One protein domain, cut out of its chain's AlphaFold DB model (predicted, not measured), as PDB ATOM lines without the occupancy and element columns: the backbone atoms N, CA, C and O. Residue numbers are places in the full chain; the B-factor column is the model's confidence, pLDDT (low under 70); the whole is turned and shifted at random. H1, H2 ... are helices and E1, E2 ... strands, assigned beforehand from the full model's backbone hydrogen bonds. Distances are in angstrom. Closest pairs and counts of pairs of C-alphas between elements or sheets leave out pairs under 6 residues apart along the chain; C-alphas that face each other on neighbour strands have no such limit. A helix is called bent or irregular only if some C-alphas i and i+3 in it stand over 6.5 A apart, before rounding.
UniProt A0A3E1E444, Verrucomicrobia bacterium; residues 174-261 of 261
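Overview. This is residues 174 to 261 of the 261 residues of a protein of Verrucomicrobia bacterium (UniProt A0A3E1E444). A strongly twisted sheet of five strands rolls into a small, partly closed barrel, with the long strands E2 and E5 bent sharply and the edge strands E1 and E3 near each other at one corner. Helix H1 packs across E2 and E5 at one end of the barrel, and the short helix H2 sits far out and only grazes the sheet. The 88 printed residues hold H1, E1, E2, H2, E3, E4 and E5 along the chain, of mixed class; the sheet's order is E1, E2, E5, E4, E3, antiparallel throughout. The whole is compact, with a radius of gyration of the C-alphas of 11.8 A and spans of 36 by 25 by 23 A.

Arrangement. H1, residues 185 to 195, is on the sheet at a height of 7.7 A, over E2, residues 209 to 219, and E5, residues 251 to 260. It runs across the strands, at 64 degrees to E2 on the local plane; its closest C-alphas to E2 are Val 192 and Phe 214, 6.0 A. E1, residues 202 to 206, forms a hairpin with E2, with N 204 and O 211 3.0 A apart. E2 bends by 91 degrees at residue 214 and E5 by 83 degrees at 257; between them N 217 and O 254 are 2.9 A apart. H2, residues 222 to 227, has Leu 225 as its closest C-alpha to E5, 6.4 A from that of Gly 251. E3, residues 236 to 240, E4, residues 243 to 248, and E5 form a meander, each strand the antiparallel neighbour of the one before; N 245 and O 238 are 2.8 A apart, N 253 and O 246 2.9 A. In H1 and H2 every O i to N i+4 pair is within hydrogen-bond range.

Along the chain. H1 begins at C-alpha 185 (-4.179, -42.788, -35.602) and is 15.5 A long. E2 and E5 each measure 22.6 A, E4 15.6 A. E5 ends at C-alpha 260 (-6.708, -36.493, -55.647).

Size, cuts and confidence. The C-alphas of Ser 199 and Asp 226 are the farthest apart, 36.2 A. The printed part has no cut and no long link, and no printed residue is under 70 in pLDDT.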
ATOM      1  N   GLU A 174       0.729 -26.296 -41.306       95.44
ATOM      2  CA  GLU A 174       1.226 -27.553 -40.746       95.44
ATOM      3  C   GLU A 174       0.119 -28.350 -40.052       95.44
ATOM      4  O   GLU A 174       0.076 -29.568 -40.176       95.44
ATOM      5  N   ASP A 175      -0.827 -27.691 -39.375       96.06
ATOM      6  CA  ASP A 175      -1.971 -28.383 -38.763       96.06
ATOM      7  C   ASP A 175      -2.849 -29.103 -39.806       96.06
ATOM      8  O   ASP A 175      -3.511 -30.096 -39.501       96.06
ATOM      9  N   MET A 176      -2.834 -28.610 -41.048       97.12
ATOM     10  CA  MET A 176      -3.614 -29.111 -42.181       97.12
ATOM     11  C   MET A 176      -2.830 -30.106 -43.047       97.12
ATOM     12  O   MET A 176      -3.155 -30.291 -44.221       97.12
ATOM     13  N   SER A 177      -1.815 -30.768 -42.495       97.56
ATOM     14  CA  SER A 177      -1.159 -31.921 -43.116       97.56
ATOM     15  C   SER A 177      -1.176 -33.142 -42.199       97.56
ATOM     16  O   SER A 177      -1.251 -33.011 -40.975       97.56
ATOM     17  N   VAL A 178      -1.122 -34.338 -42.785       97.38
ATOM     18  CA  VAL A 178      -0.897 -35.595 -42.058       97.38
ATOM     19  C   VAL A 178       0.222 -36.393 -42.702       97.38
ATOM     20  O   VAL A 178       0.331 -36.470 -43.926       97.38
ATOM     21  N   ASP A 179       1.015 -37.010 -41.838       96.25
ATOM     22  CA  ASP A 179       2.050 -37.971 -42.181       96.25
ATOM     23  C   ASP A 179       1.668 -39.323 -41.570       96.25
ATOM     24  O   ASP A 179       1.610 -39.470 -40.350       96.25
ATOM     25  N   PHE A 180       1.360 -40.301 -42.422       96.69
ATOM     26  CA  PHE A 180       0.951 -41.632 -41.975       96.69
ATOM     27  C   PHE A 180       2.110 -42.442 -41.377       96.69
ATOM     28  O   PHE A 180       1.844 -43.380 -40.625       96.69
ATOM     29  N   GLU A 181       3.362 -42.085 -41.678       93.75
ATOM     30  CA  GLU A 181       4.559 -42.728 -41.130       93.75
ATOM     31  C   GLU A 181       4.883 -42.195 -39.730       93.75
ATOM     32  O   GLU A 181       5.071 -42.973 -38.788       93.75
ATOM     33  N   GLY A 182       4.903 -40.868 -39.575       93.88
ATOM     34  CA  GLY A 182       5.262 -40.195 -38.329       93.88
ATOM     35  C   GLY A 182       4.138 -40.077 -37.294       93.88
ATOM     36  O   GLY A 182       4.430 -40.019 -36.097       93.88
ATOM     37  N   MET A 183       2.865 -40.054 -37.705       96.44
ATOM     38  CA  MET A 183       1.732 -39.779 -36.804       96.44
ATOM     39  C   MET A 183       0.945 -41.035 -36.407       96.44
ATOM     40  O   MET A 183       0.750 -41.969 -37.185       96.44
ATOM     41  N   GLY A 184       0.426 -41.037 -35.174       96.06
ATOM     42  CA  GLY A 184      -0.511 -42.059 -34.691       96.06
ATOM     43  C   GLY A 184      -1.948 -41.822 -35.173       96.06
ATOM     44  O   GLY A 184      -2.323 -40.706 -35.554       96.06
ATOM     45  N   ASN A 185      -2.805 -42.845 -35.080       96.06
ATOM     46  CA  ASN A 185      -4.179 -42.788 -35.602       96.06
ATOM     47  C   ASN A 185      -4.991 -41.658 -34.974       96.06
ATOM     48  O   ASN A 185      -5.710 -40.934 -35.660       96.06
ATOM     49  N   ALA A 186      -4.866 -41.490 -33.659       95.81
ATOM     50  CA  ALA A 186      -5.611 -40.469 -32.939       95.81
ATOM     51  C   ALA A 186      -5.244 -39.047 -33.395       95.81
ATOM     52  O   ALA A 186      -6.114 -38.181 -33.423       95.81
ATOM     53  N   GLU A 187      -3.983 -38.791 -33.754       97.12
ATOM     54  CA  GLU A 187      -3.564 -37.483 -34.263       97.12
ATOM     55  C   GLU A 187      -4.086 -37.239 -35.679       97.12
ATOM     56  O   GLU A 187      -4.700 -36.198 -35.921       97.12
ATOM     57  N   ILE A 188      -3.919 -38.214 -36.579       98.00
ATOM     58  CA  ILE A 188      -4.414 -38.137 -37.961       98.00
ATOM     59  C   ILE A 188      -5.915 -37.842 -37.963       98.00
ATOM     60  O   ILE A 188      -6.372 -36.896 -38.602       98.00
ATOM     61  N   LEU A 189      -6.689 -38.604 -37.185       97.81
ATOM     62  CA  LEU A 189      -8.137 -38.439 -37.113       97.81
ATOM     63  C   LEU A 189      -8.543 -37.097 -36.496       97.81
ATOM     64  O   LEU A 189      -9.495 -36.488 -36.977       97.81
ATOM     65  N   ARG A 190      -7.826 -36.595 -35.479       97.94
ATOM     66  CA  ARG A 190      -8.086 -35.250 -34.935       97.94
ATOM     67  C   ARG A 190      -7.832 -34.162 -35.970       97.94
ATOM     68  O   ARG A 190      -8.646 -33.252 -36.060       97.94
ATOM     69  N   ARG A 191      -6.765 -34.262 -36.768       98.38
ATOM     70  CA  ARG A 191      -6.476 -33.310 -37.853       98.38
ATOM     71  C   ARG A 191      -7.561 -33.356 -38.926       98.38
ATOM     72  O   ARG A 191      -8.153 -32.323 -39.226       98.38
ATOM     73  N   VAL A 192      -7.908 -34.542 -39.438       98.12
ATOM     74  CA  VAL A 192      -8.990 -34.684 -40.436       98.12
ATOM     75  C   VAL A 192     -10.299 -34.118 -39.895       98.12
ATOM     76  O   VAL A 192     -10.941 -33.313 -40.555       98.12
ATOM     77  N   ARG A 193     -10.657 -34.432 -38.652       97.88
ATOM     78  CA  ARG A 193     -11.868 -33.912 -38.014       97.88
ATOM     79  C   ARG A 193     -11.835 -32.392 -37.799       97.88
ATOM     80  O   ARG A 193     -12.855 -31.731 -37.975       97.88
ATOM     81  N   ALA A 194     -10.678 -31.840 -37.434       98.12
ATOM     82  CA  ALA A 194     -10.480 -30.420 -37.158       98.12
ATOM     83  C   ALA A 194     -10.377 -29.546 -38.412       98.12
ATOM     84  O   ALA A 194     -10.524 -28.338 -38.275       98.12
ATOM     85  N   PHE A 195     -10.118 -30.105 -39.600       98.19
ATOM     86  CA  PHE A 195      -9.919 -29.327 -40.835       98.19
ATOM     87  C   PHE A 195     -10.660 -29.881 -42.059       98.19
ATOM     88  O   PHE A 195     -10.588 -29.283 -43.127       98.19
ATOM     89  N   GLY A 196     -11.405 -30.979 -41.933       96.25
ATOM     90  CA  GLY A 196     -12.029 -31.733 -43.028       96.25
ATOM     91  C   GLY A 196     -13.217 -31.072 -43.734       96.25
ATOM     92  O   GLY A 196     -14.025 -31.755 -44.356       96.25
ATOM     93  N   ILE A 197     -13.342 -29.745 -43.674       95.31
ATOM     94  CA  ILE A 197     -14.347 -28.996 -44.438       95.31
ATOM     95  C   ILE A 197     -13.790 -28.558 -45.795       95.31
ATOM     96  O   ILE A 197     -12.585 -28.392 -45.967       95.31
ATOM     97  N   THR A 198     -14.677 -28.303 -46.755       90.62
ATOM     98  CA  THR A 198     -14.321 -27.998 -48.155       90.62
ATOM     99  C   THR A 198     -13.443 -26.760 -48.334       90.62
ATOM    100  O   THR A 198     -12.664 -26.704 -49.278       90.62
ATOM    101  N   SER A 199     -13.535 -25.775 -47.439       91.62
ATOM    102  CA  SER A 199     -12.704 -24.563 -47.473       91.62
ATOM    103  C   SER A 199     -11.304 -24.742 -46.872       91.62
ATOM    104  O   SER A 199     -10.522 -23.792 -46.868       91.62
ATOM    105  N   GLN A 200     -11.000 -25.923 -46.325       95.12
ATOM    106  CA  GLN A 200      -9.730 -26.258 -45.681       95.12
ATOM    107  C   GLN A 200      -9.187 -27.563 -46.288       95.12
ATOM    108  O   GLN A 200      -8.574 -27.523 -47.353       95.12
ATOM    109  N   GLY A 201      -9.461 -28.708 -45.662       96.88
ATOM    110  CA  GLY A 201      -8.951 -30.018 -46.062       96.88
ATOM    111  C   GLY A 201      -7.560 -30.313 -45.496       96.88
ATOM    112  O   GLY A 201      -6.777 -29.405 -45.215       96.88
ATOM    113  N   VAL A 202      -7.254 -31.599 -45.316       98.19
ATOM    114  CA  VAL A 202      -5.977 -32.068 -44.755       98.19
ATOM    115  C   VAL A 202      -5.137 -32.728 -45.834       98.19
ATOM    116  O   VAL A 202      -5.558 -33.714 -46.427       98.19
ATOM    117  N   ARG A 203      -3.939 -32.216 -46.090       97.94
ATOM    118  CA  ARG A 203      -3.063 -32.730 -47.147       97.94
ATOM    119  C   ARG A 203      -2.240 -33.917 -46.669       97.94
ATOM    120  O   ARG A 203      -1.734 -33.914 -45.551       97.94
ATOM    121  N   CYS A 204      -2.037 -34.891 -47.540       97.25
ATOM    122  CA  CYS A 204      -1.071 -35.959 -47.318       97.25
ATOM    123  C   CYS A 204      -0.453 -36.435 -48.629       97.25
ATOM    124  O   CYS A 204      -0.950 -36.127 -49.717       97.25
ATOM    125  N   GLN A 205       0.631 -37.196 -48.504       96.50
ATOM    126  CA  GLN A 205       1.210 -37.951 -49.601       96.50
ATOM    127  C   GLN A 205       1.013 -39.441 -49.327       96.50
ATOM    128  O   GLN A 205       1.379 -39.920 -48.260       96.50
ATOM    129  N   LEU A 206       0.429 -40.157 -50.285       95.69
ATOM    130  CA  LEU A 206       0.271 -41.611 -50.250       95.69
ATOM    131  C   LEU A 206       0.888 -42.164 -51.533       95.69
ATOM    132  O   LEU A 206       0.531 -41.718 -52.625       95.69
ATOM    133  N   GLU A 207       1.854 -43.074 -51.405       92.19
ATOM    134  CA  GLU A 207       2.536 -43.718 -52.543       92.19
ATOM    135  C   GLU A 207       3.044 -42.714 -53.601       92.19
ATOM    136  O   GLU A 207       2.862 -42.870 -54.810       92.19
ATOM    137  N   GLY A 208       3.637 -41.612 -53.132       92.25
ATOM    138  CA  GLY A 208       4.173 -40.551 -53.986       92.25
ATOM    139  C   GLY A 208       3.135 -39.576 -54.558       92.25
ATOM    140  O   GLY A 208       3.527 -38.575 -55.156       92.25
ATOM    141  N   ARG A 209       1.832 -39.795 -54.350       95.25
ATOM    142  CA  ARG A 209       0.741 -38.946 -54.865       95.25
ATOM    143  C   ARG A 209       0.155 -38.056 -53.774       95.25
ATOM    144  O   ARG A 209       0.062 -38.469 -52.622       95.25
ATOM    145  N   LEU A 210      -0.263 -36.846 -54.144       97.00
ATOM    146  CA  LEU A 210      -0.875 -35.893 -53.219       97.00
ATOM    147  C   LEU A 210      -2.384 -36.111 -53.105       97.00
ATOM    148  O   LEU A 210      -3.081 -36.297 -54.103       97.00
ATOM    149  N   PHE A 211      -2.884 -36.021 -51.878       97.62
ATOM    150  CA  PHE A 211      -4.303 -36.104 -51.563       97.62
ATOM    151  C   PHE A 211      -4.704 -34.993 -50.600       97.62
ATOM    152  O   PHE A 211      -3.898 -34.516 -49.800       97.62
ATOM    153  N   THR A 212      -5.975 -34.603 -50.658       98.25
ATOM    154  CA  THR A 212      -6.630 -33.793 -49.627       98.25
ATOM    155  C   THR A 212      -7.762 -34.602 -49.012       98.25
ATOM    156  O   THR A 212      -8.686 -34.998 -49.715       98.25
ATOM    157  N   LEU A 213      -7.686 -34.856 -47.712       98.12
ATOM    158  CA  LEU A 213      -8.627 -35.655 -46.937       98.12
ATOM    159  C   LEU A 213      -9.669 -34.749 -46.272       98.12
ATOM    160  O   LEU A 213      -9.329 -33.694 -45.729       98.12
ATOM    161  N   PHE A 214     -10.924 -35.192 -46.278       97.81
ATOM    162  CA  PHE A 214     -12.045 -34.495 -45.640       97.81
ATOM    163  C   PHE A 214     -12.733 -35.358 -44.583       97.81
ATOM    164  O   PHE A 214     -13.140 -34.846 -43.548       97.81
ATOM    165  N   GLU A 215     -12.820 -36.671 -44.802       97.50
ATOM    166  CA  GLU A 215     -13.437 -37.598 -43.852       97.50
ATOM    167  C   GLU A 215     -12.600 -38.866 -43.724       97.50
ATOM    168  O   GLU A 215     -12.227 -39.484 -44.726       97.50
ATOM    169  N   ALA A 216     -12.317 -39.255 -42.480       97.56
ATOM    170  CA  ALA A 216     -11.568 -40.458 -42.167       97.56
ATOM    171  C   ALA A 216     -12.021 -41.076 -40.839       97.56
ATOM    172  O   ALA A 216     -12.462 -40.374 -39.928       97.56
ATOM    173  N   ARG A 217     -11.869 -42.398 -40.711       97.00
ATOM    174  CA  ARG A 217     -12.117 -43.147 -39.471       97.00
ATOM    175  C   ARG A 217     -11.135 -44.301 -39.310       97.00
ATOM    176  O   ARG A 217     -10.733 -44.914 -40.295       97.00
ATOM    177  N   ALA A 218     -10.784 -44.627 -38.068       96.81
ATOM    178  CA  ALA A 218     -10.052 -45.857 -37.781       96.81
ATOM    179  C   ALA A 218     -10.950 -47.076 -38.030       96.81
ATOM    180  O   ALA A 218     -12.137 -47.062 -37.698       96.81
ATOM    181  N   LEU A 219     -10.370 -48.137 -38.585       97.06
ATOM    182  CA  LEU A 219     -11.010 -49.442 -38.681       97.06
ATOM    183  C   LEU A 219     -10.552 -50.322 -37.516       97.06
ATOM    184  O   LEU A 219      -9.381 -50.323 -37.152       97.06
ATOM    185  N   CYS A 220     -11.486 -51.077 -36.941       96.38
ATOM    186  CA  CYS A 220     -11.240 -51.929 -35.774       96.38
ATOM    187  C   CYS A 220     -11.694 -53.384 -35.963       96.38
ATOM    188  O   CYS A 220     -11.651 -54.164 -35.015       96.38
ATOM    189  N   ASN A 221     -12.150 -53.764 -37.161       97.38
ATOM    190  CA  ASN A 221     -12.539 -55.145 -37.435       97.38
ATOM    191  C   ASN A 221     -11.285 -56.048 -37.432       97.38
ATOM    192  O   ASN A 221     -10.388 -55.793 -38.237       97.38
ATOM    193  N   PRO A 222     -11.218 -57.098 -36.589       97.31
ATOM    194  CA  PRO A 222     -10.012 -57.914 -36.459       97.31
ATOM    195  C   PRO A 222      -9.567 -58.589 -37.760       97.31
ATOM    196  O   PRO A 222      -8.377 -58.611 -38.040       97.31
ATOM    197  N   LEU A 223     -10.506 -59.072 -38.581       97.38
ATOM    198  CA  LEU A 223     -10.182 -59.718 -39.855       97.38
ATOM    199  C   LEU A 223      -9.604 -58.720 -40.866       97.38
ATOM    200  O   LEU A 223      -8.683 -59.063 -41.591       97.38
ATOM    201  N   LEU A 224     -10.109 -57.480 -40.906       95.38
ATOM    202  CA  LEU A 224      -9.518 -56.441 -41.759       95.38
ATOM    203  C   LEU A 224      -8.105 -56.073 -41.302       95.38
ATOM    204  O   LEU A 224      -7.228 -55.896 -42.141       95.38
ATOM    205  N   LEU A 225      -7.896 -55.937 -39.989       96.44
ATOM    206  CA  LEU A 225      -6.587 -55.608 -39.422       96.44
ATOM    207  C   LEU A 225      -5.552 -56.709 -39.681       96.44
ATOM    208  O   LEU A 225      -4.396 -56.384 -39.924       96.44
ATOM    209  N   ASP A 226      -5.974 -57.973 -39.641       96.25
ATOM    210  CA  ASP A 226      -5.145 -59.138 -39.967       96.25
ATOM    211  C   ASP A 226      -4.855 -59.222 -41.474       96.25
ATOM    212  O   ASP A 226      -3.701 -59.269 -41.881       96.25
ATOM    213  N   LEU A 227      -5.889 -59.120 -42.320       96.12
ATOM    214  CA  LEU A 227      -5.754 -59.198 -43.780       96.12
ATOM    215  C   LEU A 227      -4.807 -58.134 -44.356       96.12
ATOM    216  O   LEU A 227      -4.140 -58.377 -45.359       96.12
ATOM    217  N   TYR A 228      -4.768 -56.956 -43.733       95.75
ATOM    218  CA  TYR A 228      -3.926 -55.834 -44.145       95.75
ATOM    219  C   TYR A 228      -2.933 -55.429 -43.046       95.75
ATOM    220  O   TYR A 228      -2.670 -54.240 -42.838       95.75
ATOM    221  N   SER A 229      -2.391 -56.410 -42.317       91.00
ATOM    222  CA  SER A 229      -1.348 -56.174 -41.314       91.00
ATOM    223  C   SER A 229      -0.033 -55.718 -41.943       91.00
ATOM    224  O   SER A 229       0.697 -54.925 -41.338       91.00
ATOM    225  N   ASP A 230       0.239 -56.193 -43.157       88.31
ATOM    226  CA  ASP A 230       1.472 -55.957 -43.897       88.31
ATOM    227  C   ASP A 230       1.435 -54.640 -44.684       88.31
ATOM    228  O   ASP A 230       0.377 -54.082 -44.982       88.31
ATOM    229  N   GLY A 231       2.620 -54.140 -45.036       86.75
ATOM    230  CA  GLY A 231       2.795 -52.879 -45.754       86.75
ATOM    231  C   GLY A 231       3.280 -51.738 -44.861       86.75
ATOM    232  O   GLY A 231       3.108 -51.741 -43.640       86.75
ATOM    233  N   ALA A 232       3.931 -50.760 -45.487       94.56
ATOM    234  CA  ALA A 232       4.393 -49.568 -44.796       94.56
ATOM    235  C   ALA A 232       3.204 -48.639 -44.484       94.56
ATOM    236  O   ALA A 232       2.214 -48.623 -45.224       94.56
ATOM    237  N   PRO A 233       3.264 -47.839 -43.407       96.38
ATOM    238  CA  PRO A 233       2.307 -46.759 -43.227       96.38
ATOM    239  C   PRO A 233       2.285 -45.834 -44.456       96.38
ATOM    240  O   PRO A 233       3.317 -45.569 -45.060       96.38
ATOM    241  N   GLY A 234       1.101 -45.370 -44.848       96.31
ATOM    242  CA  GLY A 234       0.889 -44.594 -46.072       96.31
ATOM    243  C   GLY A 234       0.591 -45.433 -47.322       96.31
ATOM    244  O   GLY A 234       0.195 -44.859 -48.337       96.31
ATOM    245  N   THR A 235       0.705 -46.766 -47.271       97.06
ATOM    246  CA  THR A 235       0.273 -47.652 -48.366       97.06
ATOM    247  C   THR A 235      -1.254 -47.721 -48.452       97.06
ATOM    248  O   THR A 235      -1.933 -47.936 -47.444       97.06
ATOM    249  N   VAL A 236      -1.807 -47.580 -49.660       97.00
ATOM    250  CA  VAL A 236      -3.231 -47.824 -49.927       97.00
ATOM    251  C   VAL A 236      -3.435 -49.325 -50.135       97.00
ATOM    252  O   VAL A 236      -2.980 -49.895 -51.119       97.00
ATOM    253  N   VAL A 237      -4.107 -49.985 -49.191       97.12
ATOM    254  CA  VAL A 237      -4.252 -51.457 -49.177       97.12
ATOM    255  C   VAL A 237      -5.551 -51.946 -49.816       97.12
ATOM    256  O   VAL A 237      -5.669 -53.114 -50.186       97.12
ATOM    257  N   LEU A 238      -6.544 -51.063 -49.940       96.62
ATOM    258  CA  LEU A 238      -7.835 -51.368 -50.549       96.62
ATOM    259  C   LEU A 238      -8.496 -50.086 -51.061       96.62
ATOM    260  O   LEU A 238      -8.602 -49.106 -50.327       96.62
ATOM    261  N   GLU A 239      -9.032 -50.129 -52.276       96.56
ATOM    262  CA  GLU A 239      -9.929 -49.107 -52.824       96.56
ATOM    263  C   GLU A 239     -11.288 -49.744 -53.133       96.56
ATOM    264  O   GLU A 239     -11.360 -50.842 -53.687       96.56
ATOM    265  N   TYR A 240     -12.381 -49.076 -52.757       96.56
ATOM    266  CA  TYR A 240     -13.733 -49.541 -53.063       96.56
ATOM    267  C   TYR A 240     -14.733 -48.384 -53.102       96.56
ATOM    268  O   TYR A 240     -14.793 -47.546 -52.200       96.56
ATOM    269  N   GLY A 241     -15.563 -48.347 -54.147       95.06
ATOM    270  CA  GLY A 241     -16.472 -47.224 -54.374       95.06
ATOM    271  C   GLY A 241     -15.705 -45.898 -54.422       95.06
ATOM    272  O   GLY A 241     -14.797 -45.743 -55.231       95.06
ATOM    273  N   ALA A 242     -16.063 -44.960 -53.541       94.81
ATOM    274  CA  ALA A 242     -15.382 -43.670 -53.382       94.81
ATOM    275  C   ALA A 242     -14.437 -43.618 -52.162       94.81
ATOM    276  O   ALA A 242     -13.996 -42.538 -51.776       94.81
ATOM    277  N   ALA A 243     -14.161 -44.759 -51.523       97.56
ATOM    278  CA  ALA A 243     -13.337 -44.848 -50.325       97.56
ATOM    279  C   ALA A 243     -12.017 -45.580 -50.590       97.56
ATOM    280  O   ALA A 243     -11.920 -46.443 -51.462       97.56
ATOM    281  N   MET A 244     -11.024 -45.276 -49.760       97.62
ATOM    282  CA  MET A 244      -9.764 -46.012 -49.696       97.62
ATOM    283  C   MET A 244      -9.424 -46.375 -48.253       97.62
ATOM    284  O   MET A 244      -9.837 -45.694 -47.310       97.62
ATOM    285  N   VAL A 245      -8.676 -47.458 -48.079       97.88
ATOM    286  CA  VAL A 245      -8.107 -47.881 -46.800       97.88
ATOM    287  C   VAL A 245      -6.603 -47.703 -46.877       97.88
ATOM    288  O   VAL A 245      -5.945 -48.251 -47.758       97.88
ATOM    289  N   VAL A 246      -6.077 -46.931 -45.937       97.94
ATOM    290  CA  VAL A 246      -4.661 -46.590 -45.841       97.94
ATOM    291  C   VAL A 246      -4.086 -47.275 -44.611       97.94
ATOM    292  O   VAL A 246      -4.658 -47.189 -43.516       97.94
ATOM    293  N   ARG A 247      -2.947 -47.944 -44.782       97.12
ATOM    294  CA  ARG A 247      -2.164 -48.461 -43.665       97.12
ATOM    295  C   ARG A 247      -1.633 -47.288 -42.857       97.12
ATOM    296  O   ARG A 247      -1.050 -46.356 -43.396       97.12
ATOM    297  N   SER A 248      -1.829 -47.324 -41.553       95.56
ATOM    298  CA  SER A 248      -1.205 -46.390 -40.623       95.56
ATOM    299  C   SER A 248      -0.248 -47.135 -39.705       95.56
ATOM    300  O   SER A 248      -0.260 -48.366 -39.651       95.56
ATOM    301  N   ARG A 249       0.541 -46.400 -38.918       93.12
ATOM    302  CA  ARG A 249       1.464 -46.997 -37.943       93.12
ATOM    303  C   ARG A 249       0.788 -47.946 -36.946       93.12
ATOM    304  O   ARG A 249       1.408 -48.884 -36.464       93.12
ATOM    305  N   GLU A 250      -0.482 -47.699 -36.632       92.88
ATOM    306  CA  GLU A 250      -1.218 -48.374 -35.552       92.88
ATOM    307  C   GLU A 250      -2.391 -49.227 -36.055       92.88
ATOM    308  O   GLU A 250      -3.146 -49.773 -35.256       92.88
ATOM    309  N   GLY A 251      -2.593 -49.336 -37.370       95.19
ATOM    310  CA  GLY A 251      -3.690 -50.122 -37.932       95.19
ATOM    311  C   GLY A 251      -4.094 -49.635 -39.313       95.19
ATOM    312  O   GLY A 251      -3.251 -49.430 -40.188       95.19
ATOM    313  N   LEU A 252      -5.396 -49.450 -39.499       97.56
ATOM    314  CA  LEU A 252      -5.983 -49.033 -40.765       97.56
ATOM    315  C   LEU A 252      -6.865 -47.808 -40.559       97.56
ATOM    316  O   LEU A 252      -7.660 -47.742 -39.615       97.56
ATOM    317  N   ILE A 253      -6.761 -46.861 -41.484       98.12
ATOM    318  CA  ILE A 253      -7.646 -45.704 -41.569       98.12
ATOM    319  C   ILE A 253      -8.402 -45.793 -42.887       98.12
ATOM    320  O   ILE A 253      -7.807 -45.837 -43.960       98.12
ATOM    321  N   GLN A 254      -9.728 -45.791 -42.810       98.25
ATOM    322  CA  GLN A 254     -10.561 -45.573 -43.982       98.25
ATOM    323  C   GLN A 254     -10.700 -44.074 -44.222       98.25
ATOM    324  O   GLN A 254     -11.064 -43.340 -43.306       98.25
ATOM    325  N   VAL A 255     -10.505 -43.652 -45.465       98.19
ATOM    326  CA  VAL A 255     -10.836 -42.315 -45.958       98.19
ATOM    327  C   VAL A 255     -12.055 -42.436 -46.870       98.19
ATOM    328  O   VAL A 255     -12.000 -43.131 -47.884       98.19
ATOM    329  N   SER A 256     -13.165 -41.790 -46.507       97.25
ATOM    330  CA  SER A 256     -14.439 -41.850 -47.248       97.25
ATOM    331  C   SER A 256     -14.676 -40.650 -48.161       97.25
ATOM    332  O   SER A 256     -15.520 -40.719 -49.051       97.25
ATOM    333  N   LYS A 257     -13.942 -39.552 -47.951       97.12
ATOM    334  CA  LYS A 257     -14.047 -38.334 -48.754       97.12
ATOM    335  C   LYS A 257     -12.689 -37.672 -48.896       97.12
ATOM    336  O   LYS A 257     -12.072 -37.278 -47.904       97.12
ATOM    337  N   PHE A 258     -12.238 -37.543 -50.137       97.12
ATOM    338  CA  PHE A 258     -10.943 -36.973 -50.480       97.12
ATOM    339  C   PHE A 258     -10.944 -36.387 -51.894       97.12
ATOM    340  O   PHE A 258     -11.825 -36.674 -52.704       97.12
ATOM    341  N   LEU A 259      -9.934 -35.575 -52.188       96.50
ATOM    342  CA  LEU A 259      -9.577 -35.140 -53.533       96.50
ATOM    343  C   LEU A 259      -8.178 -35.647 -53.861       96.50
ATOM    344  O   LEU A 259      -7.278 -35.590 -53.020       96.50
ATOM    345  N   LYS A 260      -8.009 -36.133 -55.087       91.69
ATOM    346  CA  LYS A 260      -6.708 -36.493 -55.647       91.69
ATOM    347  C   LYS A 260      -6.111 -35.254 -56.315       91.69
ATOM    348  O   LYS A 260      -6.825 -34.581 -57.059       91.69
ATOM    349  N   GLY A 261      -4.866 -34.936 -55.967       82.06
ATOM    350  CA  GLY A 261      -4.104 -33.840 -56.574       82.06
ATOM    351  C   GLY A 261      -3.642 -34.142 -57.990       82.06
ATOM    352  O   GLY A 261      -3.695 -35.326 -58.401       82.06
TER     353      GLY A 261